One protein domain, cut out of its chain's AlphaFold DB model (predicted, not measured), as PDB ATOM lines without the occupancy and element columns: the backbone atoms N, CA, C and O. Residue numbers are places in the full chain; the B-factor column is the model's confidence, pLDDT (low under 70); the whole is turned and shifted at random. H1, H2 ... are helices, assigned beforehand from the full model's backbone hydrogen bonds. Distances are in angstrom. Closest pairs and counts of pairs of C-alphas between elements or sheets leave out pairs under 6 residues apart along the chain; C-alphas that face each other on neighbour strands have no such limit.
ATOM      1  N   PHE A   3      52.069   1.703  77.583       92.38
ATOM      2  CA  PHE A   3      53.117   2.696  77.289       92.38
ATOM      3  C   PHE A   3      53.485   3.571  78.496       92.38
ATOM      4  O   PHE A   3      54.667   3.782  78.761       92.38
ATOM      5  N   LYS A   4      52.496   3.995  79.295       92.75
ATOM      6  CA  LYS A   4      52.738   4.737  80.541       92.75
ATOM      7  C   LYS A   4      53.534   3.911  81.558       92.75
ATOM      8  O   LYS A   4      54.448   4.437  82.186       92.75
ATOM      9  N   LYS A   5      53.225   2.615  81.704       94.44
ATOM     10  CA  LYS A   5      53.993   1.707  82.578       94.44
ATOM     11  C   LYS A   5      55.437   1.557  82.095       94.44
ATOM     12  O   LYS A   5      56.345   1.628  82.913       94.44
ATOM     13  N   VAL A   6      55.657   1.424  80.785       95.62
ATOM     14  CA  VAL A   6      57.009   1.378  80.194       95.62
ATOM     15  C   VAL A   6      57.779   2.674  80.462       95.62
ATOM     16  O   VAL A   6      58.940   2.624  80.854       95.62
ATOM     17  N   ALA A   7      57.134   3.834  80.323       95.25
ATOM     18  CA  ALA A   7      57.758   5.122  80.613       95.25
ATOM     19  C   ALA A   7      58.174   5.260  82.090       95.25
ATOM     20  O   ALA A   7      59.300   5.662  82.380       95.25
ATOM     21  N   ILE A   8      57.301   4.863  83.023       95.56
ATOM     22  CA  ILE A   8      57.617   4.829  84.460       95.56
ATOM     23  C   ILE A   8      58.767   3.855  84.729       95.56
ATOM     24  O   ILE A   8      59.706   4.183  85.448       95.56
ATOM     25  N   PHE A   9      58.727   2.674  84.116       96.25
ATOM     26  CA  PHE A   9      59.776   1.674  84.255       96.25
ATOM     27  C   PHE A   9      61.137   2.182  83.775       96.25
ATOM     28  O   PHE A   9      62.142   1.957  84.447       96.25
ATOM     29  N   PHE A  10      61.180   2.931  82.672       95.56
ATOM     30  CA  PHE A  10      62.401   3.587  82.212       95.56
ATOM     31  C   PHE A  10      62.952   4.596  83.225       95.56
ATOM     32  O   PHE A  10      64.153   4.612  83.479       95.56
ATOM     33  N   ILE A  11      62.094   5.366  83.890       92.88
ATOM     34  CA  ILE A  11      62.544   6.243  84.979       92.88
ATOM     35  C   ILE A  11      63.159   5.421  86.127       92.88
ATOM     36  O   ILE A  11      64.223   5.785  86.627       92.88
ATOM     37  N   ILE A  12      62.545   4.292  86.502       94.44
ATOM     38  CA  ILE A  12      63.007   3.430  87.606       94.44
ATOM     39  C   ILE A  12      64.380   2.801  87.322       94.44
ATOM     40  O   ILE A  12      65.245   2.789  88.195       94.44
ATOM     41  N   ILE A  13      64.598   2.255  86.120       94.38
ATOM     42  CA  ILE A  13      65.860   1.562  85.783       94.38
ATOM     43  C   ILE A  13      67.020   2.518  85.480       94.38
ATOM     44  O   ILE A  13      68.165   2.068  85.371       94.38
ATOM     45  N   GLY A  14      66.728   3.813  85.358       93.38
ATOM     46  CA  GLY A  14      67.699   4.869  85.131       93.38
ATOM     47  C   GLY A  14      68.064   5.081  83.661       93.38
ATOM     48  O   GLY A  14      67.958   4.193  82.814       93.38
ATOM     49  N   LEU A  15      68.556   6.292  83.384       91.94
ATOM     50  CA  LEU A  15      68.771   6.819  82.035       91.94
ATOM     51  C   LEU A  15      69.637   5.915  81.148       91.94
ATOM     52  O   LEU A  15      69.255   5.643  80.014       91.94
ATOM     53  N   GLU A  16      70.776   5.441  81.651       94.06
ATOM     54  CA  GLU A  16      71.718   4.627  80.869       94.06
ATOM     55  C   GLU A  16      71.073   3.317  80.390       94.06
ATOM     56  O   GLU A  16      71.114   2.984  79.204       94.06
ATOM     57  N   LYS A  17      70.414   2.586  81.300       94.00
ATOM     58  CA  LYS A  17      69.730   1.336  80.952       94.00
ATOM     59  C   LYS A  17      68.584   1.586  79.982       94.00
ATOM     60  O   LYS A  17      68.448   0.848  79.009       94.00
ATOM     61  N   SER A  18      67.797   2.636  80.207       94.94
ATOM     62  CA  SER A  18      66.715   3.014  79.300       94.94
ATOM     63  C   SER A  18      67.219   3.363  77.910       94.94
ATOM     64  O   SER A  18      66.654   2.879  76.938       94.94
ATOM     65  N   GLN A  19      68.294   4.142  77.787       95.12
ATOM     66  CA  GLN A  19      68.871   4.500  76.489       95.12
ATOM     67  C   GLN A  19      69.316   3.264  75.703       95.12
ATOM     68  O   GLN A  19      69.008   3.156  74.517       95.12
ATOM     69  N   ASN A  20      69.957   2.302  76.370       96.56
ATOM     70  CA  ASN A  20      70.370   1.045  75.741       96.56
ATOM     71  C   ASN A  20      69.179   0.217  75.230       96.56
ATOM     72  O   ASN A  20      69.296  -0.458  74.212       96.56
ATOM     73  N   ILE A  21      68.033   0.268  75.915       97.12
ATOM     74  CA  ILE A  21      66.803  -0.406  75.477       97.12
ATOM     75  C   ILE A  21      66.148   0.362  74.324       97.12
ATOM     76  O   ILE A  21      65.795  -0.240  73.315       97.12
ATOM     77  N   ILE A  22      66.030   1.688  74.444       95.69
ATOM     78  CA  ILE A  22      65.437   2.568  73.426       95.69
ATOM     79  C   ILE A  22      66.200   2.466  72.102       95.69
ATOM     80  O   ILE A  22      65.580   2.466  71.045       95.69
ATOM     81  N   ALA A  23      67.524   2.298  72.139       96.62
ATOM     82  CA  ALA A  23      68.346   2.091  70.946       96.62
ATOM     83  C   ALA A  23      68.000   0.810  70.158       96.62
ATOM     84  O   ALA A  23      68.360   0.696  68.988       96.62
ATOM     85  N   LEU A  24      67.323  -0.155  70.789       96.81
ATOM     86  CA  LEU A  24      66.882  -1.413  70.179       96.81
ATOM     87  C   LEU A  24      65.395  -1.393  69.771       96.81
ATOM     88  O   LEU A  24      64.920  -2.339  69.134       96.81
ATOM     89  N   MET A  25      64.656  -0.349  70.157       95.44
ATOM     90  CA  MET A  25      63.246  -0.170  69.811       95.44
ATOM     91  C   MET A  25      63.090   0.300  68.364       95.44
ATOM     92  O   MET A  25      63.958   0.973  67.806       95.44
ATOM     93  N   ASP A  26      61.957  -0.032  67.755       95.38
ATOM     94  CA  ASP A  26      61.596   0.523  66.457       95.38
ATOM     95  C   ASP A  26      61.061   1.964  66.574       95.38
ATOM     96  O   ASP A  26      60.698   2.464  67.642       95.38
ATOM     97  N   ASN A  27      61.000   2.667  65.442       94.88
ATOM     98  CA  ASN A  27      60.569   4.065  65.424       94.88
ATOM     99  C   ASN A  27      59.125   4.269  65.917       94.88
ATOM    100  O   ASN A  27      58.811   5.351  66.413       94.88
ATOM    101  N   SER A  28      58.234   3.286  65.755       93.25
ATOM    102  CA  SER A  28      56.857   3.370  66.261       93.25
ATOM    103  C   SER A  28      56.808   3.244  67.780       93.25
ATOM    104  O   SER A  28      56.149   4.050  68.434       93.25
ATOM    105  N   GLU A  29      57.549   2.290  68.336       93.31
ATOM    106  CA  GLU A  29      57.720   2.078  69.769       93.31
ATOM    107  C   GLU A  29      58.291   3.337  70.439       93.31
ATOM    108  O   GLU A  29      57.735   3.826  71.425       93.31
ATOM    109  N   ILE A  30      59.341   3.928  69.857       94.44
ATOM    110  CA  ILE A  30      59.948   5.173  70.353       94.44
ATOM    111  C   ILE A  30      58.925   6.315  70.349       94.44
ATOM    112  O   ILE A  30      58.759   7.007  71.356       94.44
ATOM    113  N   LYS A  31      58.200   6.506  69.239       94.62
ATOM    114  CA  LYS A  31      57.181   7.564  69.120       94.62
ATOM    115  C   LYS A  31      56.026   7.406  70.106       94.62
ATOM    116  O   LYS A  31      55.402   8.408  70.438       94.62
ATOM    117  N   ALA A  32      55.746   6.190  70.566       93.00
ATOM    118  CA  ALA A  32      54.713   5.930  71.561       93.00
ATOM    119  C   ALA A  32      55.215   6.127  73.002       93.00
ATOM    120  O   ALA A  32      54.478   6.637  73.838       93.00
ATOM    121  N   VAL A  33      56.462   5.748  73.304       92.44
ATOM    122  CA  VAL A  33      56.989   5.771  74.682       92.44
ATOM    123  C   VAL A  33      57.566   7.131  75.081       92.44
ATOM    124  O   VAL A  33      57.361   7.568  76.210       92.44
ATOM    125  N   ILE A  34      58.279   7.829  74.189       92.06
ATOM    126  CA  ILE A  34      58.945   9.099  74.538       92.06
ATOM    127  C   ILE A  34      57.966  10.182  75.033       92.06
ATOM    128  O   ILE A  34      58.272  10.808  76.052       92.06
ATOM    129  N   PRO A  35      56.794  10.406  74.400       93.81
ATOM    130  CA  PRO A  35      55.827  11.385  74.897       93.81
ATOM    131  C   PRO A  35      55.311  11.047  76.297       93.81
ATOM    132  O   PRO A  35      55.141  11.941  77.124       93.81
ATOM    133  N   GLU A  36      55.118   9.757  76.591       93.31
ATOM    134  CA  GLU A  36      54.714   9.307  77.921       93.31
ATOM    135  C   GLU A  36      55.778   9.679  78.953       93.31
ATOM    136  O   GLU A  36      55.425  10.297  79.950       93.31
ATOM    137  N   ILE A  37      57.069   9.422  78.696       90.38
ATOM    138  CA  ILE A  37      58.164   9.822  79.606       90.38
ATOM    139  C   ILE A  37      58.135  11.330  79.865       90.38
ATOM    140  O   ILE A  37      58.228  11.757  81.010       90.38
ATOM    141  N   GLN A  38      57.983  12.137  78.813       90.06
ATOM    142  CA  GLN A  38      57.954  13.598  78.925       90.06
ATOM    143  C   GLN A  38      56.735  14.110  79.703       90.06
ATOM    144  O   GLN A  38      56.811  15.151  80.352       90.06
ATOM    145  N   SER A  39      55.619  13.381  79.654       90.75
ATOM    146  CA  SER A  39      54.405  13.711  80.404       90.75
ATOM    147  C   SER A  39      54.511  13.410  81.907       90.75
ATOM    148  O   SER A  39      53.700  13.908  82.692       90.75
ATOM    149  N   LEU A  40      55.495  12.602  82.330       88.19
ATOM    150  CA  LEU A  40      55.682  12.222  83.729       88.19
ATOM    151  C   LEU A  40      56.407  13.344  84.479       88.19
ATOM    152  O   LEU A  40      57.609  13.539  84.334       88.19
ATOM    153  N   THR A  41      55.668  14.085  85.303       75.19
ATOM    154  CA  THR A  41      56.200  15.211  86.086       75.19
ATOM    155  C   THR A  41      56.575  14.812  87.510       75.19
ATOM    156  O   THR A  41      57.675  15.104  87.968       75.19
ATOM    157  N   VAL A  42      55.676  14.127  88.218       80.81
ATOM    158  CA  VAL A  42      55.887  13.657  89.592       80.81
ATOM    159  C   VAL A  42      55.326  12.247  89.716       80.81
ATOM    160  O   VAL A  42      54.148  12.011  89.451       80.81
ATOM    161  N   LEU A  43      56.177  11.309  90.128       86.56
ATOM    162  CA  LEU A  43      55.798   9.926  90.392       86.56
ATOM    163  C   LEU A  43      55.897   9.649  91.886       86.56
ATOM    164  O   LEU A  43      56.981   9.760  92.459       86.56
ATOM    165  N   SER A  44      54.782   9.260  92.506       90.75
ATOM    166  CA  SER A  44      54.808   8.762  93.879       90.75
ATOM    167  C   SER A  44      55.606   7.461  93.960       90.75
ATOM    168  O   SER A  44      55.678   6.693  92.996       90.75
ATOM    169  N   GLN A  45      56.190   7.202  95.129       91.12
ATOM    170  CA  GLN A  45      56.914   5.962  95.393       91.12
ATOM    171  C   GLN A  45      56.016   4.729  95.202       91.12
ATOM    172  O   GLN A  45      56.443   3.764  94.582       91.12
ATOM    173  N   GLU A  46      54.750   4.802  95.622       94.06
ATOM    174  CA  GLU A  46      53.759   3.730  95.446       94.06
ATOM    175  C   GLU A  46      53.573   3.336  93.970       94.06
ATOM    176  O   GLU A  46      53.566   2.154  93.631       94.06
ATOM    177  N   ILE A  47      53.491   4.318  93.063       92.62
ATOM    178  CA  ILE A  47      53.367   4.047  91.623       92.62
ATOM    179  C   ILE A  47      54.642   3.389  91.089       92.62
ATOM    180  O   ILE A  47      54.566   2.474  90.269       92.62
ATOM    181  N   GLN A  48      55.813   3.841  91.543       93.88
ATOM    182  CA  GLN A  48      57.084   3.256  91.121       93.88
ATOM    183  C   GLN A  48      57.219   1.805  91.599       93.88
ATOM    184  O   GLN A  48      57.591   0.934  90.817       93.88
ATOM    185  N   GLU A  49      56.866   1.529  92.854       95.06
ATOM    186  CA  GLU A  49      56.886   0.185  93.435       95.06
ATOM    187  C   GLU A  49      55.895  -0.752  92.740       95.06
ATOM    188  O   GLU A  49      56.255  -1.885  92.422       95.06
ATOM    189  N   SER A  50      54.688  -0.269  92.426       94.88
ATOM    190  CA  SER A  50      53.691  -1.041  91.679       94.88
ATOM    191  C   SER A  50      54.180  -1.395  90.274       94.88
ATOM    192  O   SER A  50      54.135  -2.561  89.892       94.88
ATOM    193  N   VAL A  51      54.719  -0.431  89.519       95.44
ATOM    194  CA  VAL A  51      55.266  -0.713  88.181       95.44
ATOM    195  C   VAL A  51      56.465  -1.656  88.266       95.44
ATOM    196  O   VAL A  51      56.608  -2.555  87.442       95.44
ATOM    197  N   TRP A  52      57.324  -1.495  89.269       95.00
ATOM    198  CA  TRP A  52      58.446  -2.402  89.482       95.00
ATOM    199  C   TRP A  52      57.996  -3.840  89.771       95.00
ATOM    200  O   TRP A  52      58.588  -4.782  89.238       95.00
ATOM    201  N   ALA A  53      56.953  -4.014  90.586       95.50
ATOM    202  CA  ALA A  53      56.361  -5.316  90.872       95.50
ATOM    203  C   ALA A  53      55.782  -5.960  89.604       95.50
ATOM    204  O   ALA A  53      56.137  -7.098  89.306       95.50
ATOM    205  N   ASP A  54      55.015  -5.211  88.804       94.25
ATOM    206  CA  ASP A  54      54.459  -5.700  87.537       94.25
ATOM    207  C   ASP A  54      55.558  -6.238  86.607       94.25
ATOM    208  O   ASP A  54      55.452  -7.330  86.054       94.25
ATOM    209  N   PHE A  55      56.655  -5.492  86.440       95.19
ATOM    210  CA  PHE A  55      57.759  -5.936  85.587       95.19
ATOM    211  C   PHE A  55      58.449  -7.190  86.138       95.19
ATOM    212  O   PHE A  55      58.827  -8.061  85.354       95.19
ATOM    213  N   LYS A  56      58.581  -7.328  87.463       95.06
ATOM    214  CA  LYS A  56      59.093  -8.561  88.084       95.06
ATOM    215  C   LYS A  56      58.173  -9.758  87.862       95.06
ATOM    216  O   LYS A  56      58.678 -10.844  87.600       95.06
ATOM    217  N   GLU A  57      56.856  -9.575  87.933       94.81
ATOM    218  CA  GLU A  57      55.881 -10.636  87.636       94.81
ATOM    219  C   GLU A  57      55.951 -11.087  86.173       94.81
ATOM    220  O   GLU A  57      55.811 -12.271  85.876       94.81
ATOM    221  N   LEU A  58      56.270 -10.162  85.264       93.25
ATOM    222  CA  LEU A  58      56.559 -10.461  83.858       93.25
ATOM    223  C   LEU A  58      57.945 -11.094  83.634       93.25
ATOM    224  O   LEU A  58      58.327 -11.353  82.492       93.25
ATOM    225  N   GLY A  59      58.699 -11.349  84.705       94.50
ATOM    226  CA  GLY A  59      59.988 -12.033  84.673       94.50
ATOM    227  C   GLY A  59      61.201 -11.115  84.546       94.50
ATOM    228  O   GLY A  59      62.290 -11.613  84.283       94.50
ATOM    229  N   TYR A  60      61.064  -9.796  84.719       95.69
ATOM    230  CA  TYR A  60      62.212  -8.891  84.647       95.69
ATOM    231  C   TYR A  60      63.187  -9.110  85.809       95.69
ATOM    232  O   TYR A  60      62.820  -9.064  86.985       95.69
ATOM    233  N   GLU A  61      64.471  -9.229  85.472       94.38
ATOM    234  CA  GLU A  61      65.567  -9.253  86.434       94.38
ATOM    235  C   GLU A  61      66.533  -8.094  86.175       94.38
ATOM    236  O   GLU A  61      66.915  -7.818  85.041       94.38
ATOM    237  N   ALA A  62      67.027  -7.444  87.233       89.56
ATOM    238  CA  ALA A  62      67.881  -6.254  87.109       89.56
ATOM    239  C   ALA A  62      69.211  -6.482  86.355       89.56
ATOM    240  O   ALA A  62      69.838  -5.512  85.919       89.56
ATOM    241  N   LYS A  63      69.646  -7.743  86.223       93.00
ATOM    242  CA  LYS A  63      70.849  -8.167  85.484       93.00
ATOM    243  C   LYS A  63      70.589  -8.475  84.002       93.00
ATOM    244  O   LYS A  63      71.543  -8.787  83.294       93.00
ATOM    245  N   MET A  64      69.332  -8.432  83.554       94.94
ATOM    246  CA  MET A  64      68.979  -8.668  82.157       94.94
ATOM    247  C   MET A  64      69.660  -7.658  81.241       94.94
ATOM    248  O   MET A  64      69.835  -6.483  81.579       94.94
ATOM    249  N   LYS A  65      70.026  -8.128  80.053       96.12
ATOM    250  CA  LYS A  65      70.532  -7.291  78.969       96.12
ATOM    251  C   LYS A  65      69.389  -6.489  78.358       96.12
ATOM    252  O   LYS A  65      68.230  -6.898  78.395       96.12
ATOM    253  N   ALA A  66      69.736  -5.389  77.693       95.94
ATOM    254  CA  ALA A  66      68.764  -4.506  77.051       95.94
ATOM    255  C   ALA A  66      67.817  -5.242  76.079       95.94
ATOM    256  O   ALA A  66      66.622  -4.968  76.068       95.94
ATOM    257  N   SER A  67      68.320  -6.221  75.319       96.25
ATOM    258  CA  SER A  67      67.508  -7.029  74.398       96.25
ATOM    259  C   SER A  67      66.491  -7.929  75.111       96.25
ATOM    260  O   SER A  67      65.377  -8.100  74.626       96.25
ATOM    261  N   GLU A  68      66.858  -8.491  76.265       96.44
ATOM    262  CA  GLU A  68      65.972  -9.333  77.083       96.44
ATOM    263  C   GLU A  68      64.895  -8.470  77.746       96.44
ATOM    264  O   GLU A  68      63.712  -8.795  77.703       96.44
ATOM    265  N   THR A  69      65.283  -7.304  78.272       96.75
ATOM    266  CA  THR A  69      64.330  -6.332  78.821       96.75
ATOM    267  C   THR A  69      63.360  -5.822  77.755       96.75
ATOM    268  O   THR A  69      62.164  -5.705  78.016       96.75
ATOM    269  N   LEU A  70      63.840  -5.569  76.534       96.31
ATOM    270  CA  LEU A  70      62.987  -5.165  75.418       96.31
ATOM    271  C   LEU A  70      61.946  -6.236  75.066       96.31
ATOM    272  O   LEU A  70      60.811  -5.896  74.741       96.31
ATOM    273  N   MET A  71      62.293  -7.521  75.161       95.75
ATOM    274  CA  MET A  71      61.338  -8.607  74.929       95.75
ATOM    275  C   MET A  71      60.179  -8.566  75.936       95.75
ATOM    276  O   MET A  71      59.025  -8.703  75.535       95.75
ATOM    277  N   ILE A  72      60.466  -8.304  77.214       95.19
ATOM    278  CA  ILE A  72      59.443  -8.146  78.261       95.19
ATOM    279  C   ILE A  72      58.564  -6.923  77.987       95.19
ATOM    280  O   ILE A  72      57.341  -7.000  78.091       95.19
ATOM    281  N   ILE A  73      59.169  -5.802  77.585       94.75
ATOM    282  CA  ILE A  73      58.430  -4.590  77.204       94.75
ATOM    283  C   ILE A  73      57.482  -4.888  76.044       94.75
ATOM    284  O   ILE A  73      56.303  -4.558  76.119       94.75
ATOM    285  N   ARG A  74      57.963  -5.556  74.994       94.62
ATOM    286  CA  ARG A  74      57.129  -5.947  73.852       94.62
ATOM    287  C   ARG A  74      56.008  -6.881  74.269       94.62
ATOM    288  O   ARG A  74      54.878  -6.668  73.857       94.62
ATOM    289  N   PHE A  75      56.286  -7.847  75.140       92.38
ATOM    290  CA  PHE A  75      55.258  -8.724  75.686       92.38
ATOM    291  C   PHE A  75      54.164  -7.934  76.425       92.38
ATOM    292  O   PHE A  75      52.982  -8.144  76.160       92.38
ATOM    293  N   LEU A  76      54.537  -6.963  77.266       91.44
ATOM    294  CA  LEU A  76      53.591  -6.066  77.941       91.44
ATOM    295  C   LEU A  76      52.763  -5.226  76.952       91.44
ATOM    296  O   LEU A  76      51.565  -5.029  77.155       91.44
ATOM    297  N   LEU A  77      53.391  -4.712  75.892       89.00
ATOM    298  CA  LEU A  77      52.721  -3.905  74.870       89.00
ATOM    299  C   LEU A  77      51.779  -4.752  73.995       89.00
ATOM    300  O   LEU A  77      50.689  -4.293  73.659       89.00
ATOM    301  N   SER A  78      52.170  -5.984  73.652       85.25
ATOM    302  CA  SER A  78      51.399  -6.909  72.811       85.25
ATOM    303  C   SER A  78      50.274  -7.624  73.564       85.25
ATOM    304  O   SER A  78      49.237  -7.896  72.971       85.25
ATOM    305  N   GLY A  79      50.444  -7.901  74.860       67.50
ATOM    306  CA  GLY A  79      49.419  -8.518  75.712       67.50
ATOM    307  C   GLY A  79      48.299  -7.568  76.150       67.50
ATOM    308  O   GLY A  79      47.395  -7.981  76.865       67.50
ATOM    309  N   SER A  80      48.351  -6.295  75.744       58.62
ATOM    310  CA  SER A  80      47.316  -5.288  76.016       58.62
ATOM    311  C   SER A  80      46.212  -5.242  74.940       58.62
ATOM    312  O   SER A  80      45.493  -4.239  74.880       58.62
TER     313      SER A  80
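This is residues 3 to 80 of the 81 residues of the protein "FliG_N domain-containing protein" of Firmicutes bacterium (UniProt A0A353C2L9). H1 is the core of a rounded cluster: H3 and H4 cross it on opposite sides, H5 runs near a third, and H2 makes a corner at its end. The printed part has 78 residues with five named helices, H1 to H5 in order. It is all helix and compact, with a radius of gyration of the C-alphas of 11.5 A and spans of 29 by 27 by 26 A.

Find H3, residues 27 to 39, 18.9 A long, from C-alpha 27 at (60.569, 4.065, 65.424). H4, residues 45 to 57, measures 18.4 A. H5, residues 66 to 78, 18.0 A, ends at (51.399, -6.909, 72.811). H1 is residues 3 to 13, H2 residues 15 to 22.

Look at H1, the hub: H3 touches it with residues 32 to 37 alone, closest C-alphas 37 and 7, 4.8 A. H4 touches H1, closest C-alphas 51 and 5, 6.2 A. H5 touches H2 with residues 66 to 70 alone, closest C-alphas 66 and 21, 4.8 A. Every O i to N i+4 pair is within hydrogen-bond range in H1, H2, H4 and H5; in H3, 7 of 9.

The printed part has no cut and no long link; residues 79 to 80 have pLDDT under 70.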